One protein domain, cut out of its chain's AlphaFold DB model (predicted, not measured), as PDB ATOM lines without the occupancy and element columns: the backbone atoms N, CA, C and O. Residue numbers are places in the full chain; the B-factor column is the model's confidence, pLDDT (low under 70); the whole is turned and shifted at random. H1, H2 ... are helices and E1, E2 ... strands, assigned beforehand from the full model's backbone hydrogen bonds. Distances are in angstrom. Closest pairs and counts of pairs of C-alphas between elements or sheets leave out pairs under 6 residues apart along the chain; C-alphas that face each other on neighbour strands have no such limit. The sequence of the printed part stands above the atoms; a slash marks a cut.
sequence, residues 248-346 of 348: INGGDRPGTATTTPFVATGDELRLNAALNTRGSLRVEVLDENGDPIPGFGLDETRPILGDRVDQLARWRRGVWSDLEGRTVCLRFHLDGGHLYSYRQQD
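This is residues 248 to 346 of the 348 residues of an uncharacterized protein of Jiangella rhizosphaerae (UniProt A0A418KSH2). One antiparallel sheet is doubled over on itself: its two long strands, E2 and E4, run side by side and fold back together at one end, making two small layers partly face to face, with E3 beside the first half of E2 and E1 beside the first half of E4. The four-residue helix H1 sits at the end away from the fold, and the long link from E2 to E3, residues 287 to 306, loops round from that end to E3. The printed part has 99 residues, with four named strands and one named helix in the order E1, E2, E3, H1, E4; the sheet order is E1, E4, E2, E3, and the class is mostly strand. The whole is compact, with a radius of gyration of the C-alphas of 12.7 A, and rounded, with spans of 35 by 27 by 23 A.

E1 is residues 255 to 258, beginning at C-alpha 255 (102.303, 128.759, 169.882). E2 is residues 268 to 286, 16.3 A from first to last C-alpha, and bends by 151 degrees at residue 277, whose C-alpha is at (99.952, 120.657, 184.475). E3 is residues 307 to 312, 12.9 A long. H1 is residues 320 to 323. E4 is residues 327 to 345, 16.2 A from first to last C-alpha; it bends by 154 degrees and ends at C-alpha 345 (78.024, 136.264, 176.184).

The sheet is strongly twisted, with inner strands E4 and E2 and edge strands E1 and E3. E1 and E4 are antiparallel at 164 degrees, with N 257 and O 332 at 3.1 A, within hydrogen-bond range. E4 and E2 are antiparallel at 167 degrees; N 284 and O 331, 3.0 A, and N 270 and O 343, 2.9 A, are within range. E2 and E3 form a hairpin, with N 271 and O 311 at 2.8 A, within range. E1 is apart from both E2 and E3. E3, H1 and E4 form a split strand-helix-strand unit, two strands running the same way with E2 between them in the sheet, and its crossover is left-handed. H1 is on the sheet but only grazes it, with its residues 320 to 323; the closest C-alphas of E2 and H1, those of Glu 268 and Trp 320, are 5.7 A apart. H1 is too short for an O i to N i+4 pair; its one O i to N i+3 pair is within range.

The C-alphas farthest apart, those of Asp 252 and Gly 325, are 37.2 A apart. The printed part has no cut. The link from E2 to E3 is long, and that from H1 to E4 is tight. Residues 262 to 263 pair antiparallel with residues 327 to 328 of E4. The mean pLDDT of the printed part is 94.6, with residues 250 to 251 under 70.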
ATOM      1  N   ILE A 248      96.172 122.882 169.060       91.19
ATOM      2  CA  ILE A 248      97.247 122.358 169.907       91.19
ATOM      3  C   ILE A 248      98.576 122.987 169.511       91.19
ATOM      4  O   ILE A 248      98.796 123.306 168.338       91.19
ATOM      5  N   ASN A 249      99.494 123.132 170.464       84.19
ATOM      6  CA  ASN A 249     100.879 123.448 170.141       84.19
ATOM      7  C   ASN A 249     101.633 122.149 169.799       84.19
ATOM      8  O   ASN A 249     101.784 121.257 170.626       84.19
ATOM      9  N   GLY A 250     102.106 122.019 168.556       67.56
ATOM     10  CA  GLY A 250     102.752 120.796 168.050       67.56
ATOM     11  C   GLY A 250     104.185 120.535 168.544       67.56
ATOM     12  O   GLY A 250     104.882 119.721 167.945       67.56
ATOM     13  N   GLY A 251     104.664 121.236 169.578       68.50
ATOM     14  CA  GLY A 251     106.026 121.096 170.103       68.50
ATOM     15  C   GLY A 251     106.228 121.788 171.453       68.50
ATOM     16  O   GLY A 251     105.297 122.360 172.011       68.50
ATOM     17  N   ASP A 252     107.466 121.784 171.956       72.44
ATOM     18  CA  ASP A 252     107.817 122.239 173.317       72.44
ATOM     19  C   ASP A 252     107.801 123.764 173.522       72.44
ATOM     20  O   ASP A 252     108.209 124.260 174.573       72.44
ATOM     21  N   ARG A 253     107.390 124.533 172.507       81.00
ATOM     22  CA  ARG A 253     107.347 125.997 172.569       81.00
ATOM     23  C   ARG A 253     105.903 126.502 172.571       81.00
ATOM     24  O   ARG A 253     105.050 125.888 171.921       81.00
ATOM     25  N   PRO A 254     105.642 127.646 173.227       86.12
ATOM     26  CA  PRO A 254     104.377 128.348 173.083       86.12
ATOM     27  C   PRO A 254     104.077 128.648 171.610       86.12
ATOM     28  O   PRO A 254     104.963 129.060 170.854       86.12
ATOM     29  N   GLY A 255     102.828 128.432 171.207       91.81
ATOM     30  CA  GLY A 255     102.303 128.759 169.882       91.81
ATOM     31  C   GLY A 255     101.299 129.904 169.954       91.81
ATOM     32  O   GLY A 255     100.712 130.158 171.007       91.81
ATOM     33  N   THR A 256     101.079 130.583 168.827       94.50
ATOM     34  CA  THR A 256     100.041 131.617 168.733       94.50
ATOM     35  C   THR A 256      99.078 131.366 167.587       94.50
ATOM     36  O   THR A 256      99.455 130.818 166.552       94.50
ATOM     37  N   ALA A 257      97.827 131.776 167.781       95.19
ATOM     38  CA  ALA A 257      96.790 131.777 166.758       95.19
ATOM     39  C   ALA A 257      95.992 133.077 166.868       95.19
ATOM     40  O   ALA A 257      95.625 133.477 167.971       95.19
ATOM     41  N   THR A 258      95.744 133.741 165.738       97.31
ATOM     42  CA  THR A 258      94.967 134.989 165.695       97.31
ATOM     43  C   THR A 258      93.679 134.755 164.916       97.31
ATOM     44  O   THR A 258      93.717 134.158 163.839       97.31
ATOM     45  N   THR A 259      92.543 135.184 165.461       96.81
ATOM     46  CA  THR A 259      91.248 135.104 164.770       96.81
ATOM     47  C   THR A 259      91.201 136.066 163.585       96.81
ATOM     48  O   THR A 259      91.943 137.046 163.531       96.81
ATOM     49  N   THR A 260      90.265 135.852 162.661       94.19
ATOM     50  CA  THR A 260      89.839 136.939 161.772       94.19
ATOM     51  C   THR A 260      89.183 138.061 162.592       94.19
ATOM     52  O   THR A 260      88.698 137.786 163.697       94.19
ATOM     53  N   PRO A 261      89.146 139.310 162.092       96.88
ATOM     54  CA  PRO A 261      88.443 140.399 162.767       96.88
ATOM     55  C   PRO A 261      86.955 140.092 162.970       96.88
ATOM     56  O   PRO A 261      86.308 139.536 162.080       96.88
ATOM     57  N   PHE A 262      86.408 140.470 164.124       95.62
ATOM     58  CA  PHE A 262      84.977 140.393 164.431       95.62
ATOM     59  C   PHE A 262      84.553 141.537 165.363       95.62
ATOM     60  O   PHE A 262      85.394 142.187 165.979       95.62
ATOM     61  N   VAL A 263      83.249 141.810 165.447       96.88
ATOM     62  CA  VAL A 263      82.703 142.830 166.357       96.88
ATOM     63  C   VAL A 263      82.554 142.233 167.753       96.88
ATOM     64  O   VAL A 263      81.894 141.204 167.907       96.88
ATOM     65  N   ALA A 264      83.167 142.868 168.749       97.19
ATOM     66  CA  ALA A 264      83.017 142.479 170.142       97.19
ATOM     67  C   ALA A 264      81.606 142.814 170.660       97.19
ATOM     68  O   ALA A 264      81.069 143.892 170.402       97.19
ATOM     69  N   THR A 265      81.008 141.876 171.384       95.81
ATOM     70  CA  THR A 265      79.637 141.905 171.909       95.81
ATOM     71  C   THR A 265      79.588 141.274 173.298       95.81
ATOM     72  O   THR A 265      80.444 140.444 173.626       95.81
ATOM     73  N   GLY A 266      78.545 141.590 174.065       94.75
ATOM     74  CA  GLY A 266      78.321 141.034 175.399       94.75
ATOM     75  C   GLY A 266      79.340 141.510 176.436       94.75
ATOM     76  O   GLY A 266      80.237 142.305 176.151       94.75
ATOM     77  N   ASP A 267      79.219 140.983 177.650       95.69
ATOM     78  CA  ASP A 267      79.988 141.442 178.811       95.69
ATOM     79  C   ASP A 267      81.219 140.584 179.107       95.69
ATOM     80  O   ASP A 267      82.153 141.025 179.782       95.69
ATOM     81  N   GLU A 268      81.236 139.346 178.611       96.62
ATOM     82  CA  GLU A 268      82.255 138.359 178.941       96.62
ATOM     83  C   GLU A 268      82.800 137.626 177.712       96.62
ATOM     84  O   GLU A 268      82.053 137.137 176.862       96.62
ATOM     85  N   LEU A 269      84.123 137.436 177.696       97.50
ATOM     86  CA  LEU A 269      84.800 136.481 176.821       97.50
ATOM     87  C   LEU A 269      85.110 135.203 177.601       97.50
ATOM     88  O   LEU A 269      85.843 135.225 178.594       97.50
ATOM     89  N   ARG A 270      84.591 134.073 177.130       96.50
ATOM     90  CA  ARG A 270      84.694 132.768 177.791       96.50
ATOM     91  C   ARG A 270      85.444 131.781 176.908       96.50
ATOM     92  O   ARG A 270      85.278 131.781 175.690       96.50
ATOM     93  N   LEU A 271      86.291 130.962 177.521       96.69
ATOM     94  CA  LEU A 271      87.231 130.073 176.847       96.69
ATOM     95  C   LEU A 271      87.067 128.630 177.316       96.69
ATOM     96  O   LEU A 271      86.923 128.357 178.507       96.69
ATOM     97  N   ASN A 272      87.150 127.714 176.359       96.25
ATOM     98  CA  ASN A 272      87.085 126.278 176.564       96.25
ATOM     99  C   ASN A 272      88.463 125.673 176.265       96.25
ATOM    100  O   ASN A 272      88.910 125.663 175.114       96.25
ATOM    101  N   ALA A 273      89.159 125.198 177.299       96.38
ATOM    102  CA  ALA A 273      90.534 124.724 177.172       96.38
ATOM    103  C   ALA A 273      90.840 123.549 178.112       96.38
ATOM    104  O   ALA A 273      90.379 123.522 179.254       96.38
ATOM    105  N   ALA A 274      91.660 122.608 177.631       95.69
ATOM    106  CA  ALA A 274      92.290 121.557 178.432       95.69
ATOM    107  C   ALA A 274      93.802 121.752 178.435       95.69
ATOM    108  O   ALA A 274      94.476 121.419 177.460       95.69
ATOM    109  N   LEU A 275      94.336 122.301 179.521       94.69
ATOM    110  CA  LEU A 275      95.754 122.625 179.633       94.69
ATOM    111  C   LEU A 275      96.474 121.613 180.521       94.69
ATOM    112  O   LEU A 275      95.959 121.189 181.559       94.69
ATOM    113  N   ASN A 276      97.692 121.249 180.119       91.94
ATOM    114  CA  ASN A 276      98.532 120.312 180.868       91.94
ATOM    115  C   ASN A 276      98.968 120.938 182.211       91.94
ATOM    116  O   ASN A 276      98.846 122.142 182.413       91.94
ATOM    117  N   THR A 277      99.565 120.167 183.128       90.31
ATOM    118  CA  THR A 277      99.952 120.657 184.475       90.31
ATOM    119  C   THR A 277     100.868 121.888 184.468       90.31
ATOM    120  O   THR A 277     100.828 122.693 185.393       90.31
ATOM    121  N   ARG A 278     101.711 122.032 183.439       88.94
ATOM    122  CA  ARG A 278     102.578 123.209 183.234       88.94
ATOM    123  C   ARG A 278     102.042 124.170 182.171       88.94
ATOM    124  O   ARG A 278     102.718 125.137 181.851       88.94
ATOM    125  N   GLY A 279     100.883 123.861 181.602       92.31
ATOM    126  CA  GLY A 279     100.331 124.581 180.476       92.31
ATOM    127  C   GLY A 279      99.572 125.833 180.888       92.31
ATOM    128  O   GLY A 279      99.049 125.935 182.000       92.31
ATOM    129  N   SER A 280      99.511 126.797 179.978       94.94
ATOM    130  CA  SER A 280      98.747 128.023 180.157       94.94
ATOM    131  C   SER A 280      98.182 128.527 178.836       94.94
ATOM    132  O   SER A 280      98.758 128.321 177.768       94.94
ATOM    133  N   LEU A 281      97.050 129.216 178.927       96.81
ATOM    134  CA  LEU A 281      96.471 129.965 177.823       96.81
ATOM    135  C   LEU A 281      96.389 131.435 178.217       96.81
ATOM    136  O   LEU A 281      95.895 131.783 179.291       96.81
ATOM    137  N   ARG A 282      96.847 132.311 177.331       97.06
ATOM    138  CA  ARG A 282      96.608 133.751 177.415       97.06
ATOM    139  C   ARG A 282      95.918 134.212 176.143       97.06
ATOM    140  O   ARG A 282      96.195 133.701 175.066       97.06
ATOM    141  N   VAL A 283      95.035 135.188 176.276       98.06
ATOM    142  CA  VAL A 283      94.411 135.889 175.162       98.06
ATOM    143  C   VAL A 283      94.732 137.375 175.268       98.06
ATOM    144  O   VAL A 283      94.494 137.997 176.305       98.06
ATOM    145  N   GLU A 284      95.316 137.930 174.216       97.69
ATOM    146  CA  GLU A 284      95.402 139.376 174.030       97.69
ATOM    147  C   GLU A 284      94.382 139.821 172.982       97.69
ATOM    148  O   GLU A 284      94.025 139.047 172.085       97.69
ATOM    149  N   VAL A 285      93.910 141.059 173.108       98.50
ATOM    150  CA  VAL A 285      92.972 141.654 172.153       98.50
ATOM    151  C   VAL A 285      93.702 142.689 171.315       98.50
ATOM    152  O   VAL A 285      94.371 143.576 171.850       98.50
ATOM    153  N   LEU A 286      93.565 142.558 170.003       98.56
ATOM    154  CA  LEU A 286      94.177 143.424 169.007       98.56
ATOM    155  C   LEU A 286      93.113 144.291 168.336       98.56
ATOM    156  O   LEU A 286      91.952 143.885 168.231       98.56
ATOM    157  N   ASP A 287      93.518 145.459 167.861       96.88
ATOM    158  CA  ASP A 287      92.704 146.287 166.978       96.88
ATOM    159  C   ASP A 287      92.733 145.789 165.517       96.88
ATOM    160  O   ASP A 287      93.311 144.748 165.192       96.88
ATOM    161  N   GLU A 288      92.089 146.540 164.622       92.94
ATOM    162  CA  GLU A 288      92.013 146.243 163.184       92.94
ATOM    163  C   GLU A 288      93.369 146.270 162.457       92.94
ATOM    164  O   GLU A 288      93.501 145.662 161.393       92.94
ATOM    165  N   ASN A 289      94.379 146.929 163.031       93.75
ATOM    166  CA  ASN A 289      95.739 146.982 162.493       93.75
ATOM    167  C   ASN A 289      96.616 145.837 163.028       93.75
ATOM    168  O   ASN A 289      97.732 145.634 162.549       93.75
ATOM    169  N   GLY A 290      96.105 145.055 163.984       94.75
ATOM    170  CA  GLY A 290      96.828 143.968 164.636       94.75
ATOM    171  C   GLY A 290      97.666 144.412 165.837       94.75
ATOM    172  O   GLY A 290      98.467 143.608 166.334       94.75
ATOM    173  N   ASP A 291      97.469 145.641 166.321       97.44
ATOM    174  CA  ASP A 291      98.169 146.195 167.475       97.44
ATOM    175  C   ASP A 291      97.411 145.887 168.783       97.44
ATOM    176  O   ASP A 291      96.180 145.973 168.822       97.44
ATOM    177  N   PRO A 292      98.102 145.522 169.883       97.88
ATOM    178  CA  PRO A 292      97.443 145.255 171.159       97.88
ATOM    179  C   PRO A 292      96.701 146.477 171.713       97.88
ATOM    180  O   PRO A 292      97.280 147.552 171.887       97.88
ATOM    181  N   ILE A 293      95.432 146.295 172.080       98.06
ATOM    182  CA  ILE A 293      94.622 147.355 172.685       98.06
ATOM    183  C   ILE A 293      95.112 147.604 174.127       98.06
ATOM    184  O   ILE A 293      95.229 146.648 174.906       98.06
ATOM    185  N   PRO A 294      95.369 148.864 174.541       97.38
ATOM    186  CA  PRO A 294      95.735 149.181 175.922       97.38
ATOM    187  C   PRO A 294      94.708 148.626 176.918       97.38
ATOM    188  O   PRO A 294      93.510 148.824 176.741       97.38
ATOM    189  N   GLY A 295      95.158 147.926 177.963       97.25
ATOM    190  CA  GLY A 295      94.273 147.197 178.879       97.25
ATOM    191  C   GLY A 295      94.170 145.696 178.596       97.25
ATOM    192  O   GLY A 295      93.865 144.934 179.516       97.25
ATOM    193  N   PHE A 296      94.455 145.275 177.356       98.19
ATOM    194  CA  PHE A 296      94.184 143.928 176.835       98.19
ATOM    195  C   PHE A 296      95.397 143.239 176.193       98.19
ATOM    196  O   PHE A 296      95.254 142.164 175.612       98.19
ATOM    197  N   GLY A 297      96.588 143.837 176.284       97.56
ATOM    198  CA  GLY A 297      97.824 143.239 175.772       97.56
ATOM    199  C   GLY A 297      98.292 142.021 176.579       97.56
ATOM    200  O   GLY A 297      97.889 141.824 177.728       97.56
ATOM    201  N   LEU A 298      99.202 141.229 176.002       96.75
ATOM    202  CA  LEU A 298      99.704 139.974 176.584       96.75
ATOM    203  C   LEU A 298     100.216 140.080 178.036       96.75
ATOM    204  O   LEU A 298      99.969 139.187 178.857       96.75
ATOM    205  N   ASP A 299     100.928 141.161 178.365       95.94
ATOM    206  CA  ASP A 299     101.469 141.401 179.711       95.94
ATOM    207  C   ASP A 299     100.387 141.767 180.737       95.94
ATOM    208  O   ASP A 299     100.598 141.663 181.952       95.94
ATOM    209  N   GLU A 300      99.214 142.176 180.257       96.44
ATOM    210  CA  GLU A 300      98.047 142.498 181.072       96.44
ATOM    211  C   GLU A 300      97.119 141.291 181.230       96.44
ATOM    212  O   GLU A 300      96.340 141.250 182.181       96.44
ATOM    213  N   THR A 301      97.220 140.275 180.373       96.94
ATOM    214  CA  THR A 301      96.411 139.058 180.461       96.94
ATOM    215  C   THR A 301      96.724 138.240 181.716       96.94
ATOM    216  O   THR A 301      97.881 137.970 182.056       96.94
ATOM    217  N   ARG A 302      95.676 137.765 182.395       96.75
ATOM    218  CA  ARG A 302      95.792 136.737 183.435       96.75
ATOM    219  C   ARG A 302      95.758 135.349 182.783       96.75
ATOM    220  O   ARG A 302      94.841 135.085 182.010       96.75
ATOM    221  N   PRO A 303      96.725 134.464 183.077       95.94
ATOM    222  CA  PRO A 303      96.759 133.143 182.469       95.94
ATOM    223  C   PRO A 303      95.572 132.293 182.921       95.94
ATOM    224  O   PRO A 303      95.204 132.285 184.097       95.94
ATOM    225  N   ILE A 304      95.027 131.549 181.969       95.81
ATOM    226  CA  ILE A 304      94.067 130.470 182.170       95.81
ATOM    227  C   ILE A 304      94.849 129.167 182.332       95.81
ATOM    228  O   ILE A 304      95.848 128.963 181.640       95.81
ATOM    229  N   LEU A 305      94.417 128.317 183.266       95.56
ATOM    230  CA  LEU A 305      95.127 127.108 183.693       95.56
ATOM    231  C   LEU A 305      94.156 125.927 183.832       95.56
ATOM    232  O   LEU A 305      92.985 126.112 184.156       95.56
ATOM    233  N   GLY A 306      94.671 124.707 183.672       95.25
ATOM    234  CA  GLY A 306      93.920 123.465 183.879       95.25
ATOM    235  C   GLY A 306      92.890 123.142 182.791       95.25
ATOM    236  O   GLY A 306      92.894 123.730 181.711       95.25
ATOM    237  N   ASP A 307      92.020 122.171 183.087       95.69
ATOM    238  CA  ASP A 307      90.981 121.679 182.177       95.69
ATOM    239  C   ASP A 307      89.575 122.095 182.628       95.69
ATOM    240  O   ASP A 307      89.109 121.725 183.716       95.69
ATOM    241  N   ARG A 308      88.923 122.913 181.796       94.88
ATOM    242  CA  ARG A 308      87.571 123.445 182.004       94.88
ATOM    243  C   ARG A 308      86.910 123.758 180.665       94.88
ATOM    244  O   ARG A 308      87.547 124.318 179.769       94.88
ATOM    245  N   VAL A 309      85.615 123.471 180.556       94.94
ATOM    246  CA  VAL A 309      84.803 123.815 179.374       94.94
ATOM    247  C   VAL A 309      84.369 125.280 179.332       94.94
ATOM    248  O   VAL A 309      83.944 125.762 178.287       94.94
ATOM    249  N   ASP A 310      84.493 125.989 180.453       94.38
ATOM    250  CA  ASP A 310      84.117 127.392 180.592       94.38
ATOM    251  C   ASP A 310      85.063 128.099 181.573       94.38
ATOM    252  O   ASP A 310      85.099 127.785 182.767       94.38
ATOM    253  N   GLN A 311      85.851 129.046 181.060       95.56
ATOM    254  CA  GLN A 311      86.717 129.923 181.845       95.56
ATOM    255  C   GLN A 311      86.619 131.363 181.354       95.56
ATOM    256  O   GLN A 311      86.813 131.642 180.174       95.56
ATOM    257  N   LEU A 312      86.383 132.297 182.274       96.69
ATOM    258  CA  LEU A 312      86.358 133.724 181.969       96.69
ATOM    259  C   LEU A 312      87.771 134.241 181.652       96.69
ATOM    260  O   LEU A 312      88.677 134.143 182.487       96.69
ATOM    261  N   ALA A 313      87.942 134.846 180.477       97.56
ATOM    262  CA  ALA A 313      89.141 135.597 180.137       97.56
ATOM    263  C   ALA A 313      89.222 136.867 180.989       97.56
ATOM    264  O   ALA A 313      88.235 137.580 181.178       97.56
ATOM    265  N   ARG A 314      90.405 137.147 181.543       97.31
ATOM    266  CA  ARG A 314      90.618 138.304 182.418       97.31
ATOM    267  C   ARG A 314      91.921 139.003 182.096       97.31
ATOM    268  O   ARG A 314      92.951 138.360 181.894       97.31
ATOM    269  N   TRP A 315      91.891 140.321 182.207       97.94
ATOM    270  CA  TRP A 315      93.064 141.176 182.135       97.94
ATOM    271  C   TRP A 315      93.254 141.909 183.465       97.94
ATOM    272  O   TRP A 315      92.404 141.877 184.359       97.94
ATOM    273  N   ARG A 316      94.430 142.498 183.669       97.06
ATOM    274  CA  ARG A 316      94.753 143.264 184.878       97.06
ATOM    275  C   ARG A 316      94.010 144.595 184.920       97.06
ATOM    276  O   ARG A 316      93.732 145.055 186.023       97.06
ATOM    277  N   ARG A 317      93.737 145.192 183.755       95.12
ATOM    278  CA  ARG A 317      93.114 146.516 183.623       95.12
ATOM    279  C   ARG A 317      91.845 146.492 182.778       95.12
ATOM    280  O   ARG A 317      90.838 146.994 183.252       95.12
ATOM    281  N   GLY A 318      91.897 145.929 181.570       95.44
ATOM    282  CA  GLY A 318      90.756 145.921 180.652       95.44
ATOM    283  C   GLY A 318      89.614 145.012 181.106       95.44
ATOM    284  O   GLY A 318      89.850 143.947 181.693       95.44
ATOM    285  N   VAL A 319      88.384 145.422 180.799       96.31
ATOM    286  CA  VAL A 319      87.156 144.641 180.986       96.31
ATOM    287  C   VAL A 319      86.516 144.414 179.619       96.31
ATOM    288  O   VAL A 319      86.445 145.336 178.820       96.31
ATOM    289  N   TRP A 320      86.074 143.189 179.317       97.44
ATOM    290  CA  TRP A 320      85.594 142.837 177.972       97.44
ATOM    291  C   TRP A 320      84.486 143.768 177.452       97.44
ATOM    292  O   TRP A 320      84.550 144.181 176.297       97.44
ATOM    293  N   SER A 321      83.548 144.172 178.312       96.31
ATOM    294  CA  SER A 321      82.470 145.109 177.968       96.31
ATOM    295  C   SER A 321      82.957 146.487 177.491       96.31
ATOM    296  O   SER A 321      82.261 147.140 176.719       96.31
ATOM    297  N   ASP A 322      84.181 146.916 177.829       96.38
ATOM    298  CA  ASP A 322      84.774 148.159 177.299       96.38
ATOM    299  C   ASP A 322      85.042 148.087 175.781       96.38
ATOM    300  O   ASP A 322      85.368 149.093 175.139       96.38
ATOM    301  N   LEU A 323      84.975 146.886 175.201       97.06
ATOM    302  CA  LEU A 323      85.200 146.632 173.784       97.06
ATOM    303  C   LEU A 323      83.905 146.520 172.977       97.06
ATOM    304  O   LEU A 323      83.990 146.360 171.760       97.06
ATOM    305  N   GLU A 324      82.732 146.614 173.607       96.44
ATOM    306  CA  GLU A 324      81.448 146.428 172.930       96.44
ATOM    307  C   GLU A 324      81.315 147.327 171.685       96.44
ATOM    308  O   GLU A 324      81.605 148.526 171.696       96.44
ATOM    309  N   GLY A 325      80.918 146.718 170.565       96.69
ATOM    310  CA  GLY A 325      80.753 147.384 169.274       96.69
ATOM    311  C   GLY A 325      82.053 147.660 168.511       96.69
ATOM    312  O   GLY A 325      81.992 148.102 167.361       96.69
ATOM    313  N   ARG A 326      83.231 147.389 169.086       97.06
ATOM    314  CA  ARG A 326      84.521 147.557 168.397       97.06
ATOM    315  C   ARG A 326      84.862 146.331 167.558       97.06
ATOM    316  O   ARG A 326      84.637 145.198 167.972       97.06
ATOM    317  N   THR A 327      85.479 146.549 166.401       98.06
ATOM    318  CA  THR A 327      86.105 145.470 165.628       98.06
ATOM    319  C   THR A 327      87.456 145.114 166.243       98.06
ATOM    320  O   THR A 327      88.309 145.986 166.415       98.06
ATOM    321  N   VAL A 328      87.642 143.841 166.587       98.12
ATOM    322  CA  VAL A 328      88.833 143.324 167.270       98.12
ATOM    323  C   VAL A 328      89.288 141.988 166.682       98.12
ATOM    324  O   VAL A 328      88.516 141.275 166.037       98.12
ATOM    325  N   CYS A 329      90.536 141.614 166.960       98.38
ATOM    326  CA  CYS A 329      91.032 140.246 166.805       98.38
ATOM    327  C   CYS A 329      91.473 139.693 168.162       98.38
ATOM    328  O   CYS A 329      91.982 140.426 169.008       98.38
ATOM    329  N   LEU A 330      91.346 138.382 168.361       98.44
ATOM    330  CA  LEU A 330      91.928 137.702 169.516       98.44
ATOM    331  C   LEU A 330      93.213 137.011 169.086       98.44
ATOM    332  O   LEU A 330      93.181 136.202 168.156       98.44
ATOM    333  N   ARG A 331      94.325 137.280 169.776       98.12
ATOM    334  CA  ARG A 331      95.533 136.456 169.668       98.12
ATOM    335  C   ARG A 331      95.662 135.577 170.902       98.12
ATOM    336  O   ARG A 331      95.885 136.045 172.018       98.12
ATOM    337  N   PHE A 332      95.525 134.279 170.676       97.81
ATOM    338  CA  PHE A 332      95.744 133.248 171.674       97.81
ATOM    339  C   PHE A 332      97.224 132.900 171.733       97.81
ATOM    340  O   PHE A 332      97.854 132.694 170.700       97.81
ATOM    341  N   HIS A 333      97.749 132.799 172.945       96.25
ATOM    342  CA  HIS A 333      99.087 132.321 173.267       96.25
ATOM    343  C   HIS A 333      98.917 131.041 174.074       96.25
ATOM    344  O   HIS A 333      98.545 131.087 175.250       96.25
ATOM    345  N   LEU A 334      99.112 129.906 173.408       95.94
ATOM    346  CA  LEU A 334      98.908 128.577 173.967       95.94
ATOM    347  C   LEU A 334     100.262 127.938 174.255       95.94
ATOM    348  O   LEU A 334     101.062 127.712 173.345       95.94
ATOM    349  N   ASP A 335     100.488 127.604 175.516       93.69
ATOM    350  CA  ASP A 335     101.649 126.853 175.966       93.69
ATOM    351  C   ASP A 335     101.164 125.553 176.605       93.69
ATOM    352  O   ASP A 335     100.729 125.557 177.748       93.69
ATOM    353  N   GLY A 336     101.175 124.456 175.849       91.81
ATOM    354  CA  GLY A 336     100.832 123.119 176.333       91.81
ATOM    355  C   GLY A 336      99.337 122.872 176.564       91.81
ATOM    356  O   GLY A 336      98.760 123.292 177.568       91.81
ATOM    357  N   GLY A 337      98.738 122.064 175.692       92.81
ATOM    358  CA  GLY A 337      97.366 121.576 175.829       92.81
ATOM    359  C   GLY A 337      96.513 121.901 174.611       92.81
ATOM    360  O   GLY A 337      97.017 121.982 173.491       92.81
ATOM    361  N   HIS A 338      95.216 122.076 174.844       94.75
ATOM    362  CA  HIS A 338      94.188 122.215 173.822       94.75
ATOM    363  C   HIS A 338      93.339 123.465 174.069       94.75
ATOM    364  O   HIS A 338      92.789 123.635 175.160       94.75
ATOM    365  N   LEU A 339      93.170 124.291 173.039       96.19
ATOM    366  CA  LEU A 339      92.135 125.325 172.966       96.19
ATOM    367  C   LEU A 339      91.016 124.827 172.042       96.19
ATOM    368  O   LEU A 339      91.260 124.603 170.857       96.19
ATOM    369  N   TYR A 340      89.813 124.643 172.581       94.94
ATOM    370  CA  TYR A 340      88.665 124.092 171.854       94.94
ATOM    371  C   TYR A 340      87.789 125.185 171.243       94.94
ATOM    372  O   TYR A 340      87.551 125.190 170.039       94.94
ATOM    373  N   SER A 341      87.336 126.136 172.060       94.06
ATOM    374  CA  SER A 341      86.425 127.195 171.621       94.06
ATOM    375  C   SER A 341      86.586 128.471 172.443       94.06
ATOM    376  O   SER A 341      87.193 128.487 173.522       94.06
ATOM    377  N   TYR A 342      86.034 129.557 171.909       94.88
ATOM    378  CA  TYR A 342      85.794 130.804 172.619       94.88
ATOM    379  C   TYR A 342      84.376 131.284 172.313       94.88
ATOM    380  O   TYR A 342      83.869 131.041 171.217       94.88
ATOM    381  N   ARG A 343      83.743 131.972 173.263       93.25
ATOM    382  CA  ARG A 343      82.424 132.583 173.070       93.25
ATOM    383  C   ARG A 343      82.315 133.926 173.772       93.25
ATOM    384  O   ARG A 343      82.982 134.167 174.777       93.25
ATOM    385  N   GLN A 344      81.450 134.763 173.223       94.00
ATOM    386  CA  GLN A 344      81.026 136.028 173.805       94.00
ATOM    387  C   GLN A 344      79.626 135.829 174.382       94.00
ATOM    388  O   GLN A 344      78.813 135.156 173.747       94.00
ATOM    389  N   GLN A 345      79.346 136.370 175.562       90.75
ATOM    390  CA  GLN A 345      78.024 136.264 176.184       90.75
ATOM    391  C   GLN A 345      77.744 137.459 177.099       90.75
ATOM    392  O   GLN A 345      78.678 138.081 177.610       90.75
ATOM    393  N   ASP A 346      76.464 137.740 177.325       87.56
ATOM    394  CA  ASP A 346      76.016 138.686 178.350       87.56
ATOM    395  C   ASP A 346      76.286 138.107 179.748       87.56
ATOM    396  O   ASP A 346      76.281 136.883 179.940       87.56
TER     397      ASP A 346